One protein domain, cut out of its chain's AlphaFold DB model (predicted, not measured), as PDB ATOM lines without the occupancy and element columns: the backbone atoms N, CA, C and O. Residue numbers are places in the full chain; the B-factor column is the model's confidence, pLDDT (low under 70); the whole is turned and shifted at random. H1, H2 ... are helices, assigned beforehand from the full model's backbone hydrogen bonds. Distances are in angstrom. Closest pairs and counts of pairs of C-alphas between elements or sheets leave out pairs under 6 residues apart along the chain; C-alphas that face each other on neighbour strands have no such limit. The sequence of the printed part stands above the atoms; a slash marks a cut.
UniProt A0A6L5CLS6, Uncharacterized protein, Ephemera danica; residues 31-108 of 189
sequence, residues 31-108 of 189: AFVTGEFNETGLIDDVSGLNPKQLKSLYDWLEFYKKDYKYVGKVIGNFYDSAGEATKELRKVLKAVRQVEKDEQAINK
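This is residues 31 to 108 of the 189 residues of an uncharacterized protein of Ephemera danica (UniProt A0A6L5CLS6). Two long helices make a T: H2 meets the middle of H3 with its first half, nearly at a right angle, and from there runs off to its free far end. The small helix H1 packs on H2 alone, and two long stretches with no named element, residues 35 to 50 and residues 68 to 86, loop between the helices. The last residues of H3, 101 to 108, stick out as an arm, and so do residues 62 to 71, of which 62 to 67 belong to H2. The printed part has 78 residues with three named helices in the order H1, H2, H3 and no named strand, and its class is all helix. It is only just compact, close to loose, with a radius of gyration of the C-alphas of 13.7 A and spans of 40 by 29 by 28 A.

H1 is residues 31 to 34, four residues, and its first C-alpha, that of Ala 31, is at (-38.854, -40.031, 0.380). H2 is residues 51 to 67, 25.6 A from first to last C-alpha, and begins with C-alpha 51 at (-27.253, -44.891, 10.093). H3, the longest helix with 22 residues, is residues 87 to 108; it is 31.6 A long from first to last C-alpha and ends with C-alpha 108 at (-11.928, -57.342, 5.789). The three helices hold 43 of the 78 printed residues.

H1 touches H2, with residues 53 to 60 of H2 alone; the closest C-alphas are those of Val 33 and Gln 53, 6.4 A apart. H2 touches H3, with residues 51 to 58 of H2 alone and residues 92 to 99 of H3 alone. The closest C-alphas of this pair are those of Lys 55 and Val 96, 4.9 A apart. The lines of H2 and H3 are about perpendicular, at 86 degrees. H1 and H3 are apart. In H3 every O i to N i+4 pair is within hydrogen-bond range, in H2 11 of 13 are, and H1 is too short for such a pair; its one O i to N i+3 pair is not within range.

The two C-alphas farthest apart are those of Glu 39 and Lys 108, at 42.5 A. Without the stretches that stand free, residues 62 to 71 and 101 to 108, the body has 60 residues and spans 31 by 31 by 19 A. Both links are long, with 16 residues between H1 and H2 and 19 between H2 and H3. The printed part has no cut. The mean pLDDT of the printed part is 87.4, and residues 68 to 70 are under 70.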
ATOM      1  N   ALA A  31     -38.060 -39.148   1.233       85.06
ATOM      2  CA  ALA A  31     -38.854 -40.031   0.380       85.06
ATOM      3  C   ALA A  31     -38.030 -41.152  -0.276       85.06
ATOM      4  O   ALA A  31     -38.563 -42.215  -0.573       85.06
ATOM      5  N   PHE A  32     -36.713 -40.987  -0.433       82.50
ATOM      6  CA  PHE A  32     -35.847 -42.025  -1.013       82.50
ATOM      7  C   PHE A  32     -35.553 -43.192  -0.079       82.50
ATOM      8  O   PHE A  32     -35.108 -44.252  -0.527       82.50
ATOM      9  N   VAL A  33     -35.823 -43.011   1.210       87.56
ATOM     10  CA  VAL A  33     -35.801 -44.090   2.195       87.56
ATOM     11  C   VAL A  33     -37.211 -44.565   2.520       87.56
ATOM     12  O   VAL A  33     -37.408 -45.768   2.670       87.56
ATOM     13  N   THR A  34     -38.182 -43.657   2.651       84.56
ATOM     14  CA  THR A  34     -39.547 -44.023   3.071       84.56
ATOM     15  C   THR A  34     -40.424 -44.524   1.924       84.56
ATOM     16  O   THR A  34     -41.379 -45.253   2.167       84.56
ATOM     17  N   GLY A  35     -40.113 -44.156   0.680       83.81
ATOM     18  CA  GLY A  35     -40.964 -44.392  -0.488       83.81
ATOM     19  C   GLY A  35     -42.173 -43.452  -0.581       83.81
ATOM     20  O   GLY A  35     -42.995 -43.601  -1.484       83.81
ATOM     21  N   GLU A  36     -42.303 -42.484   0.330       84.88
ATOM     22  CA  GLU A  36     -43.452 -41.576   0.412       84.88
ATOM     23  C   GLU A  36     -43.244 -40.341  -0.475       84.88
ATOM     24  O   GLU A  36     -42.865 -39.267  -0.019       84.88
ATOM     25  N   PHE A  37     -43.495 -40.489  -1.777       81.00
ATOM     26  CA  PHE A  37     -43.379 -39.406  -2.765       81.00
ATOM     27  C   PHE A  37     -44.677 -38.591  -2.898       81.00
ATOM     28  O   PHE A  37     -45.238 -38.470  -3.983       81.00
ATOM     29  N   ASN A  38     -45.188 -38.075  -1.781       79.50
ATOM     30  CA  ASN A  38     -46.369 -37.206  -1.715       79.50
ATOM     31  C   ASN A  38     -46.065 -35.959  -0.864       79.50
ATOM     32  O   ASN A  38     -45.014 -35.890  -0.232       79.50
ATOM     33  N   GLU A  39     -46.988 -34.997  -0.805       77.94
ATOM     34  CA  GLU A  39     -46.817 -33.731  -0.064       77.94
ATOM     35  C   GLU A  39     -46.329 -33.921   1.385       77.94
ATOM     36  O   GLU A  39     -45.543 -33.123   1.886       77.94
ATOM     37  N   THR A  40     -46.744 -35.000   2.058       82.44
ATOM     38  CA  THR A  40     -46.328 -35.290   3.439       82.44
ATOM     39  C   THR A  40     -44.921 -35.883   3.559       82.44
ATOM     40  O   THR A  40     -44.278 -35.705   4.590       82.44
ATOM     41  N   GLY A  41     -44.444 -36.592   2.534       78.00
ATOM     42  CA  GLY A  41     -43.143 -37.272   2.542       78.00
ATOM     43  C   GLY A  41     -42.028 -36.525   1.802       78.00
ATOM     44  O   GLY A  41     -40.850 -36.850   1.982       78.00
ATOM     45  N   LEU A  42     -42.368 -35.497   1.016       81.75
ATOM     46  CA  LEU A  42     -41.419 -34.592   0.362       81.75
ATOM     47  C   LEU A  42     -40.858 -33.561   1.357       81.75
ATOM     48  O   LEU A  42     -41.166 -32.373   1.291       81.75
ATOM     49  N   ILE A  43     -40.046 -34.040   2.301       85.81
ATOM     50  CA  ILE A  43     -39.365 -33.216   3.306       85.81
ATOM     51  C   ILE A  43     -37.862 -33.524   3.379       85.81
ATOM     52  O   ILE A  43     -37.411 -34.642   3.100       85.81
ATOM     53  N   ASP A  44     -37.095 -32.534   3.834       81.06
ATOM     54  CA  ASP A  44     -35.646 -32.603   4.051       81.06
ATOM     55  C   ASP A  44     -35.261 -33.113   5.452       81.06
ATOM     56  O   ASP A  44     -34.081 -33.301   5.753       81.06
ATOM     57  N   ASP A  45     -36.234 -33.327   6.344       89.25
ATOM     58  CA  ASP A  45     -35.985 -33.837   7.694       89.25
ATOM     59  C   ASP A  45     -35.709 -35.344   7.692       89.25
ATOM     60  O   ASP A  45     -36.595 -36.181   7.491       89.25
ATOM     61  N   VAL A  46     -34.458 -35.684   7.992       89.12
ATOM     62  CA  VAL A  46     -33.956 -37.057   8.126       89.12
ATOM     63  C   VAL A  46     -33.921 -37.543   9.575       89.12
ATOM     64  O   VAL A  46     -33.365 -38.609   9.861       89.12
ATOM     65  N   SER A  47     -34.511 -36.793  10.507       91.50
ATOM     66  CA  SER A  47     -34.652 -37.235  11.887       91.50
ATOM     67  C   SER A  47     -35.395 -38.575  11.966       91.50
ATOM     68  O   SER A  47     -36.349 -38.858  11.236       91.50
ATOM     69  N   GLY A  48     -34.904 -39.453  12.843       92.00
ATOM     70  CA  GLY A  48     -35.436 -40.806  13.014       92.00
ATOM     71  C   GLY A  48     -34.908 -41.845  12.018       92.00
ATOM     72  O   GLY A  48     -35.135 -43.034  12.238       92.00
ATOM     73  N   LEU A  49     -34.162 -41.452  10.978       92.69
ATOM     74  CA  LEU A  49     -33.479 -42.415  10.115       92.69
ATOM     75  C   LEU A  49     -32.269 -43.027  10.831       92.69
ATOM     76  O   LEU A  49     -31.470 -42.336  11.468       92.69
ATOM     77  N   ASN A  50     -32.111 -44.342  10.704       96.62
ATOM     78  CA  ASN A  50     -30.950 -45.038  11.251       96.62
ATOM     79  C   ASN A  50     -29.701 -44.839  10.360       96.62
ATOM     80  O   ASN A  50     -29.823 -44.471   9.189       96.62
ATOM     81  N   PRO A  51     -28.480 -45.121  10.858       95.81
ATOM     82  CA  PRO A  51     -27.253 -44.891  10.093       95.81
ATOM     83  C   PRO A  51     -27.210 -45.573   8.715       95.81
ATOM     84  O   PRO A  51     -26.712 -44.976   7.763       95.81
ATOM     85  N   LYS A  52     -27.766 -46.786   8.569       95.88
ATOM     86  CA  LYS A  52     -27.814 -47.488   7.273       95.88
ATOM     87  C   LYS A  52     -28.762 -46.801   6.290       95.88
ATOM     88  O   LYS A  52     -28.468 -46.728   5.103       95.88
ATOM     89  N   GLN A  53     -29.877 -46.261   6.775       94.81
ATOM     90  CA  GLN A  53     -30.785 -45.452   5.959       94.81
ATOM     91  C   GLN A  53     -30.124 -44.143   5.512       94.81
ATOM     92  O   GLN A  53     -30.235 -43.776   4.347       94.81
ATOM     93  N   LEU A  54     -29.366 -43.482   6.391       92.56
ATOM     94  CA  LEU A  54     -28.575 -42.301   6.023       92.56
ATOM     95  C   LEU A  54     -27.496 -42.630   4.978       92.56
ATOM     96  O   LEU A  54     -27.270 -41.848   4.057       92.56
ATOM     97  N   LYS A  55     -26.862 -43.803   5.079       94.06
ATOM     98  CA  LYS A  55     -25.949 -44.312   4.047       94.06
ATOM     99  C   LYS A  55     -26.666 -44.556   2.716       94.06
ATOM    100  O   LYS A  55     -26.150 -44.139   1.690       94.06
ATOM    101  N   SER A  56     -27.869 -45.129   2.736       90.69
ATOM    102  CA  SER A  56     -28.693 -45.311   1.530       90.69
ATOM    103  C   SER A  56     -29.008 -43.980   0.834       90.69
ATOM    104  O   SER A  56     -28.903 -43.873  -0.384       90.69
ATOM    105  N   LEU A  57     -29.320 -42.929   1.600       87.81
ATOM    106  CA  LEU A  57     -29.497 -41.582   1.051       87.81
ATOM    107  C   LEU A  57     -28.227 -41.048   0.375       87.81
ATOM    108  O   LEU A  57     -28.293 -40.471  -0.710       87.81
ATOM    109  N   TYR A  58     -27.071 -41.265   1.002       87.44
ATOM    110  CA  TYR A  58     -25.780 -40.919   0.412       87.44
ATOM    111  C   TYR A  58     -25.490 -41.732  -0.863       87.44
ATOM    112  O   TYR A  58     -24.973 -41.188  -1.833       87.44
ATOM    113  N   ASP A  59     -25.883 -43.003  -0.914       87.06
ATOM    114  CA  ASP A  59     -25.719 -43.841  -2.105       87.06
ATOM    115  C   ASP A  59     -26.616 -43.405  -3.259       87.06
ATOM    116  O   ASP A  59     -26.163 -43.364  -4.405       87.06
ATOM    117  N   TRP A  60     -27.861 -43.024  -2.967       84.50
ATOM    118  CA  TRP A  60     -28.729 -42.393  -3.956       84.50
ATOM    119  C   TRP A  60     -28.080 -41.137  -4.512       84.50
ATOM    120  O   TRP A  60     -27.995 -40.981  -5.728       84.50
ATOM    121  N   LEU A  61     -27.547 -40.281  -3.648       83.19
ATOM    122  CA  LEU A  61     -26.806 -39.118  -4.099       83.19
ATOM    123  C   LEU A  61     -25.647 -39.489  -5.045       83.19
ATOM    124  O   LEU A  61     -25.570 -38.973  -6.160       83.19
ATOM    125  N   GLU A  62     -24.754 -40.387  -4.635       83.31
ATOM    126  CA  GLU A  62     -23.612 -40.795  -5.464       83.31
ATOM    127  C   GLU A  62     -24.047 -41.449  -6.784       83.31
ATOM    128  O   GLU A  62     -23.362 -41.318  -7.799       83.31
ATOM    129  N   PHE A  63     -25.196 -42.127  -6.803       82.06
ATOM    130  CA  PHE A  63     -25.808 -42.636  -8.024       82.06
ATOM    131  C   PHE A  63     -26.230 -41.494  -8.958       82.06
ATOM    132  O   PHE A  63     -25.783 -41.452 -10.102       82.06
ATOM    133  N   TYR A  64     -27.016 -40.530  -8.468       73.44
ATOM    134  CA  TYR A  64     -27.496 -39.402  -9.274       73.44
ATOM    135  C   TYR A  64     -26.352 -38.472  -9.734       73.44
ATOM    136  O   TYR A  64     -26.401 -37.930 -10.836       73.44
ATOM    137  N   LYS A  65     -25.262 -38.334  -8.972       76.38
ATOM    138  CA  LYS A  65     -24.081 -37.556  -9.404       76.38
ATOM    139  C   LYS A  65     -23.448 -38.037 -10.712       76.38
ATOM    140  O   LYS A  65     -22.752 -37.258 -11.355       76.38
ATOM    141  N   LYS A  66     -23.642 -39.304 -11.089       81.75
ATOM    142  CA  LYS A  66     -23.039 -39.878 -12.303       81.75
ATOM    143  C   LYS A  66     -23.700 -39.361 -13.576       81.75
ATOM    144  O   LYS A  66     -23.001 -39.108 -14.552       81.75
ATOM    145  N   ASP A  67     -25.018 -39.182 -13.536       79.06
ATOM    146  CA  ASP A  67     -25.834 -38.953 -14.734       79.06
ATOM    147  C   ASP A  67     -26.412 -37.530 -14.821       79.06
ATOM    148  O   ASP A  67     -26.936 -37.134 -15.864       79.06
ATOM    149  N   TYR A  68     -26.302 -36.733 -13.754       64.12
ATOM    150  CA  TYR A  68     -26.901 -35.396 -13.673       64.12
ATOM    151  C   TYR A  68     -25.858 -34.282 -13.515       64.12
ATOM    152  O   TYR A  68     -24.703 -34.553 -13.208       64.12
ATOM    153  N   LYS A  69     -26.244 -33.010 -13.759       68.50
ATOM    154  CA  LYS A  69     -25.347 -31.823 -13.770       68.50
ATOM    155  C   LYS A  69     -25.538 -30.873 -12.574       68.50
ATOM    156  O   LYS A  69     -26.662 -30.582 -12.174       68.50
ATOM    157  N   TYR A  70     -24.431 -30.336 -12.036       68.12
ATOM    158  CA  TYR A  70     -24.441 -29.510 -10.821       68.12
ATOM    159  C   TYR A  70     -24.973 -28.149 -11.129       68.12
ATOM    160  O   TYR A  70     -24.537 -27.550 -12.112       68.12
ATOM    161  N   VAL A  71     -25.805 -27.607 -10.241       72.00
ATOM    162  CA  VAL A  71     -26.136 -26.185 -10.338       72.00
ATOM    163  C   VAL A  71     -26.215 -25.452  -8.986       72.00
ATOM    164  O   VAL A  71     -26.386 -24.241  -8.996       72.00
ATOM    165  N   GLY A  72     -26.090 -26.122  -7.827       71.69
ATOM    166  CA  GLY A  72     -26.095 -25.419  -6.533       71.69
ATOM    167  C   GLY A  72     -26.534 -26.238  -5.318       71.69
ATOM    168  O   GLY A  72     -26.733 -27.453  -5.405       71.69
ATOM    169  N   LYS A  73     -26.664 -25.542  -4.182       77.69
ATOM    170  CA  LYS A  73     -27.109 -26.053  -2.874       77.69
ATOM    171  C   LYS A  73     -28.495 -25.496  -2.541       77.69
ATOM    172  O   LYS A  73     -28.805 -24.372  -2.931       77.69
ATOM    173  N   VAL A  74     -29.302 -26.265  -1.816       77.56
ATOM    174  CA  VAL A  74     -30.620 -25.832  -1.329       77.56
ATOM    175  C   VAL A  74     -30.486 -25.392   0.123       77.56
ATOM    176  O   VAL A  74     -29.902 -26.111   0.933       77.56
ATOM    177  N   ILE A  75     -30.998 -24.200   0.427       85.19
ATOM    178  CA  ILE A  75     -31.083 -23.685   1.795       85.19
ATOM    179  C   ILE A  75     -32.141 -24.510   2.537       85.19
ATOM    180  O   ILE A  75     -33.272 -24.597   2.068       85.19
ATOM    181  N   GLY A  76     -31.784 -25.099   3.676       85.88
ATOM    182  CA  GLY A  76     -32.651 -25.996   4.437       85.88
ATOM    183  C   GLY A  76     -31.886 -26.753   5.519       85.88
ATOM    184  O   GLY A  76     -30.914 -26.244   6.087       85.88
ATOM    185  N   ASN A  77     -32.288 -27.993   5.791       86.81
ATOM    186  CA  ASN A  77     -31.680 -28.800   6.845       86.81
ATOM    187  C   ASN A  77     -30.204 -29.104   6.610       86.81
ATOM    188  O   ASN A  77     -29.484 -29.282   7.589       86.81
ATOM    189  N   PHE A  78     -29.719 -29.135   5.365       87.38
ATOM    190  CA  PHE A  78     -28.328 -29.493   5.057       87.38
ATOM    191  C   PHE A  78     -27.394 -28.298   4.835       87.38
ATOM    192  O   PHE A  78     -26.224 -28.373   5.227       87.38
ATOM    193  N   TYR A  79     -27.899 -27.193   4.273       86.31
ATOM    194  CA  TYR A  79     -27.126 -25.968   4.033       86.31
ATOM    195  C   TYR A  79     -27.866 -24.722   4.502       86.31
ATOM    196  O   TYR A  79     -29.075 -24.615   4.338       86.31
ATOM    197  N   ASP A  80     -27.131 -23.761   5.048       89.88
ATOM    198  CA  ASP A  80     -27.690 -22.461   5.414       89.88
ATOM    199  C   ASP A  80     -27.712 -21.467   4.235       89.88
ATOM    200  O   ASP A  80     -27.346 -21.791   3.101       89.88
ATOM    201  N   SER A  81     -28.159 -20.235   4.496       93.81
ATOM    202  CA  SER A  81     -28.242 -19.167   3.493       93.81
ATOM    203  C   SER A  81     -26.887 -18.696   2.956       93.81
ATOM    204  O   SER A  81     -26.850 -18.085   1.889       93.81
ATOM    205  N   ALA A  82     -25.783 -18.993   3.649       93.12
ATOM    206  CA  ALA A  82     -24.426 -18.765   3.157       93.12
ATOM    207  C   ALA A  82     -23.911 -19.948   2.314       93.12
ATOM    208  O   ALA A  82     -22.827 -19.876   1.736       93.12
ATOM    209  N   GLY A  83     -24.687 -21.033   2.210       83.81
ATOM    210  CA  GLY A  83     -24.289 -22.268   1.544       83.81
ATOM    211  C   GLY A  83     -23.357 -23.135   2.391       83.81
ATOM    212  O   GLY A  83     -22.745 -24.071   1.858       83.81
ATOM    213  N   GLU A  84     -23.240 -22.851   3.686       91.62
ATOM    214  CA  GLU A  84     -22.396 -23.591   4.615       91.62
ATOM    215  C   GLU A  84     -23.123 -24.813   5.172       91.62
ATOM    216  O   GLU A  84     -24.345 -24.839   5.319       91.62
ATOM    217  N   ALA A  85     -22.358 -25.860   5.481       87.06
ATOM    218  CA  ALA A  85     -22.912 -27.089   6.034       87.06
ATOM    219  C   ALA A  85     -23.549 -26.832   7.409       87.06
ATOM    220  O   ALA A  85     -22.900 -26.327   8.337       87.06
ATOM    221  N   THR A  86     -24.792 -27.274   7.590       92.44
ATOM    222  CA  THR A  86     -25.469 -27.201   8.888       92.44
ATOM    223  C   THR A  86     -24.907 -28.233   9.871       92.44
ATOM    224  O   THR A  86     -24.024 -29.048   9.574       92.44
ATOM    225  N   LYS A  87     -25.403 -28.213  11.111       95.94
ATOM    226  CA  LYS A  87     -25.108 -29.277  12.081       95.94
ATOM    227  C   LYS A  87     -25.668 -30.626  11.625       95.94
ATOM    228  O   LYS A  87     -25.039 -31.642  11.907       95.94
ATOM    229  N   GLU A  88     -26.800 -30.634  10.927       90.19
ATOM    230  CA  GLU A  88     -27.464 -31.867  10.508       90.19
ATOM    231  C   GLU A  88     -26.668 -32.585   9.420       90.19
ATOM    232  O   GLU A  88     -26.313 -33.748   9.600       90.19
ATOM    233  N   LEU A  89     -26.219 -31.865   8.384       89.38
ATOM    234  CA  LEU A  89     -25.354 -32.447   7.353       89.38
ATOM    235  C   LEU A  89     -24.082 -33.066   7.951       89.38
ATOM    236  O   LEU A  89     -23.692 -34.177   7.595       89.38
ATOM    237  N   ARG A  90     -23.448 -32.389   8.918       93.06
ATOM    238  CA  ARG A  90     -22.257 -32.931   9.595       93.06
ATOM    239  C   ARG A  90     -22.555 -34.230  10.353       93.06
ATOM    240  O   ARG A  90     -21.712 -35.129  10.342       93.06
ATOM    241  N   LYS A  91     -23.718 -34.348  11.008       93.88
ATOM    242  CA  LYS A  91     -24.131 -35.592  11.682       93.88
ATOM    243  C   LYS A  91     -24.366 -36.710  10.675       93.88
ATOM    244  O   LYS A  91     -23.836 -37.801  10.877       93.88
ATOM    245  N   VAL A  92     -25.091 -36.426   9.592       90.50
ATOM    246  CA  VAL A  92     -25.370 -37.394   8.524       90.50
ATOM    247  C   VAL A  92     -24.066 -37.921   7.938       90.50
ATOM    248  O   VAL A  92     -23.824 -39.123   7.976       90.50
ATOM    249  N   LEU A  93     -23.155 -37.038   7.519       91.38
ATOM    250  CA  LEU A  93     -21.857 -37.441   6.965       91.38
ATOM    251  C   LEU A  93     -21.006 -38.234   7.966       91.38
ATOM    252  O   LEU A  93     -20.281 -39.150   7.577       91.38
ATOM    253  N   LYS A  94     -21.081 -37.918   9.264       95.69
ATOM    254  CA  LYS A  94     -20.406 -38.707  10.303       95.69
ATOM    255  C   LYS A  94     -21.002 -40.115  10.415       95.69
ATOM    256  O   LYS A  94     -20.235 -41.068  10.525       95.69
ATOM    257  N   ALA A  95     -22.328 -40.245  10.377       94.38
ATOM    258  CA  ALA A  95     -23.012 -41.536  10.422       94.38
ATOM    259  C   ALA A  95     -22.689 -42.391   9.187       94.38
ATOM    260  O   ALA A  95     -22.315 -43.549   9.339       94.38
ATOM    261  N   VAL A  96     -22.727 -41.796   7.989       93.31
ATOM    262  CA  VAL A  96     -22.338 -42.430   6.715       93.31
ATOM    263  C   VAL A  96     -20.916 -42.988   6.800       93.31
ATOM    264  O   VAL A  96     -20.710 -44.180   6.591       93.31
ATOM    265  N   ARG A  97     -19.941 -42.162   7.210       96.38
ATOM    266  CA  ARG A  97     -18.540 -42.596   7.362       96.38
ATOM    267  C   ARG A  97     -18.370 -43.717   8.380       96.38
ATOM    268  O   ARG A  97     -17.456 -44.524   8.243       96.38
ATOM    269  N   GLN A  98     -19.182 -43.735   9.436       97.12
ATOM    270  CA  GLN A  98     -19.127 -44.812  10.418       97.12
ATOM    271  C   GLN A  98     -19.635 -46.122   9.811       97.12
ATOM    272  O   GLN A  98     -18.941 -47.126   9.915       97.12
ATOM    273  N   VAL A  99     -20.767 -46.090   9.100       97.19
ATOM    274  CA  VAL A  99     -21.301 -47.268   8.397       97.19
ATOM    275  C   VAL A  99     -20.288 -47.818   7.396       97.19
ATOM    276  O   VAL A  99     -20.029 -49.014   7.397       97.19
ATOM    277  N   GLU A 100     -19.647 -46.959   6.603       96.06
ATOM    278  CA  GLU A 100     -18.617 -47.390   5.648       96.06
ATOM    279  C   GLU A 100     -17.422 -48.056   6.333       96.06
ATOM    280  O   GLU A 100     -16.916 -49.069   5.854       96.06
ATOM    281  N   LYS A 101     -16.967 -47.511   7.468       97.38
ATOM    282  CA  LYS A 101     -15.882 -48.114   8.253       97.38
ATOM    283  C   LYS A 101     -16.280 -49.475   8.811       97.38
ATOM    284  O   LYS A 101     -15.476 -50.404   8.747       97.38
ATOM    285  N   ASP A 102     -17.497 -49.594   9.329       96.06
ATOM    286  CA  ASP A 102     -18.011 -50.842   9.887       96.06
ATOM    287  C   ASP A 102     -18.148 -51.904   8.783       96.06
ATOM    288  O   ASP A 102     -17.675 -53.029   8.938       96.06
ATOM    289  N   GLU A 103     -18.690 -51.536   7.618       95.50
ATOM    290  CA  GLU A 103     -18.781 -52.413   6.444       95.50
ATOM    291  C   GLU A 103     -17.401 -52.835   5.927       95.50
ATOM    292  O   GLU A 103     -17.196 -54.001   5.587       95.50
ATOM    293  N   GLN A 104     -16.427 -51.923   5.896       96.44
ATOM    294  CA  GLN A 104     -15.047 -52.245   5.525       96.44
ATOM    295  C   GLN A 104     -14.396 -53.207   6.522       96.44
ATOM    296  O   GLN A 104     -13.721 -54.146   6.098       96.44
ATOM    297  N   ALA A 105     -14.604 -53.009   7.826       95.06
ATOM    298  CA  ALA A 105     -14.087 -53.899   8.862       95.06
ATOM    299  C   ALA A 105     -14.700 -55.303   8.747       95.06
ATOM    300  O   ALA A 105     -13.960 -56.288   8.714       95.06
ATOM    301  N   ILE A 106     -16.025 -55.389   8.581       92.44
ATOM    302  CA  ILE A 106     -16.753 -56.648   8.363       92.44
ATOM    303  C   ILE A 106     -16.257 -57.344   7.094       92.44
ATOM    304  O   ILE A 106     -15.971 -58.539   7.110       92.44
ATOM    305  N   ASN A 107     -16.111 -56.611   5.988       94.62
ATOM    306  CA  ASN A 107     -15.624 -57.180   4.735       94.62
ATOM    307  C   ASN A 107     -14.183 -57.671   4.861       94.62
ATOM    308  O   ASN A 107     -13.867 -58.748   4.363       94.62
ATOM    309  N   LYS A 108     -13.312 -56.929   5.548       94.38
ATOM    310  CA  LYS A 108     -11.928 -57.342   5.789       94.38
ATOM    311  C   LYS A 108     -11.861 -58.614   6.634       94.38
ATOM    312  O   LYS A 108     -11.113 -59.521   6.280       94.38
TER     313      LYS A 108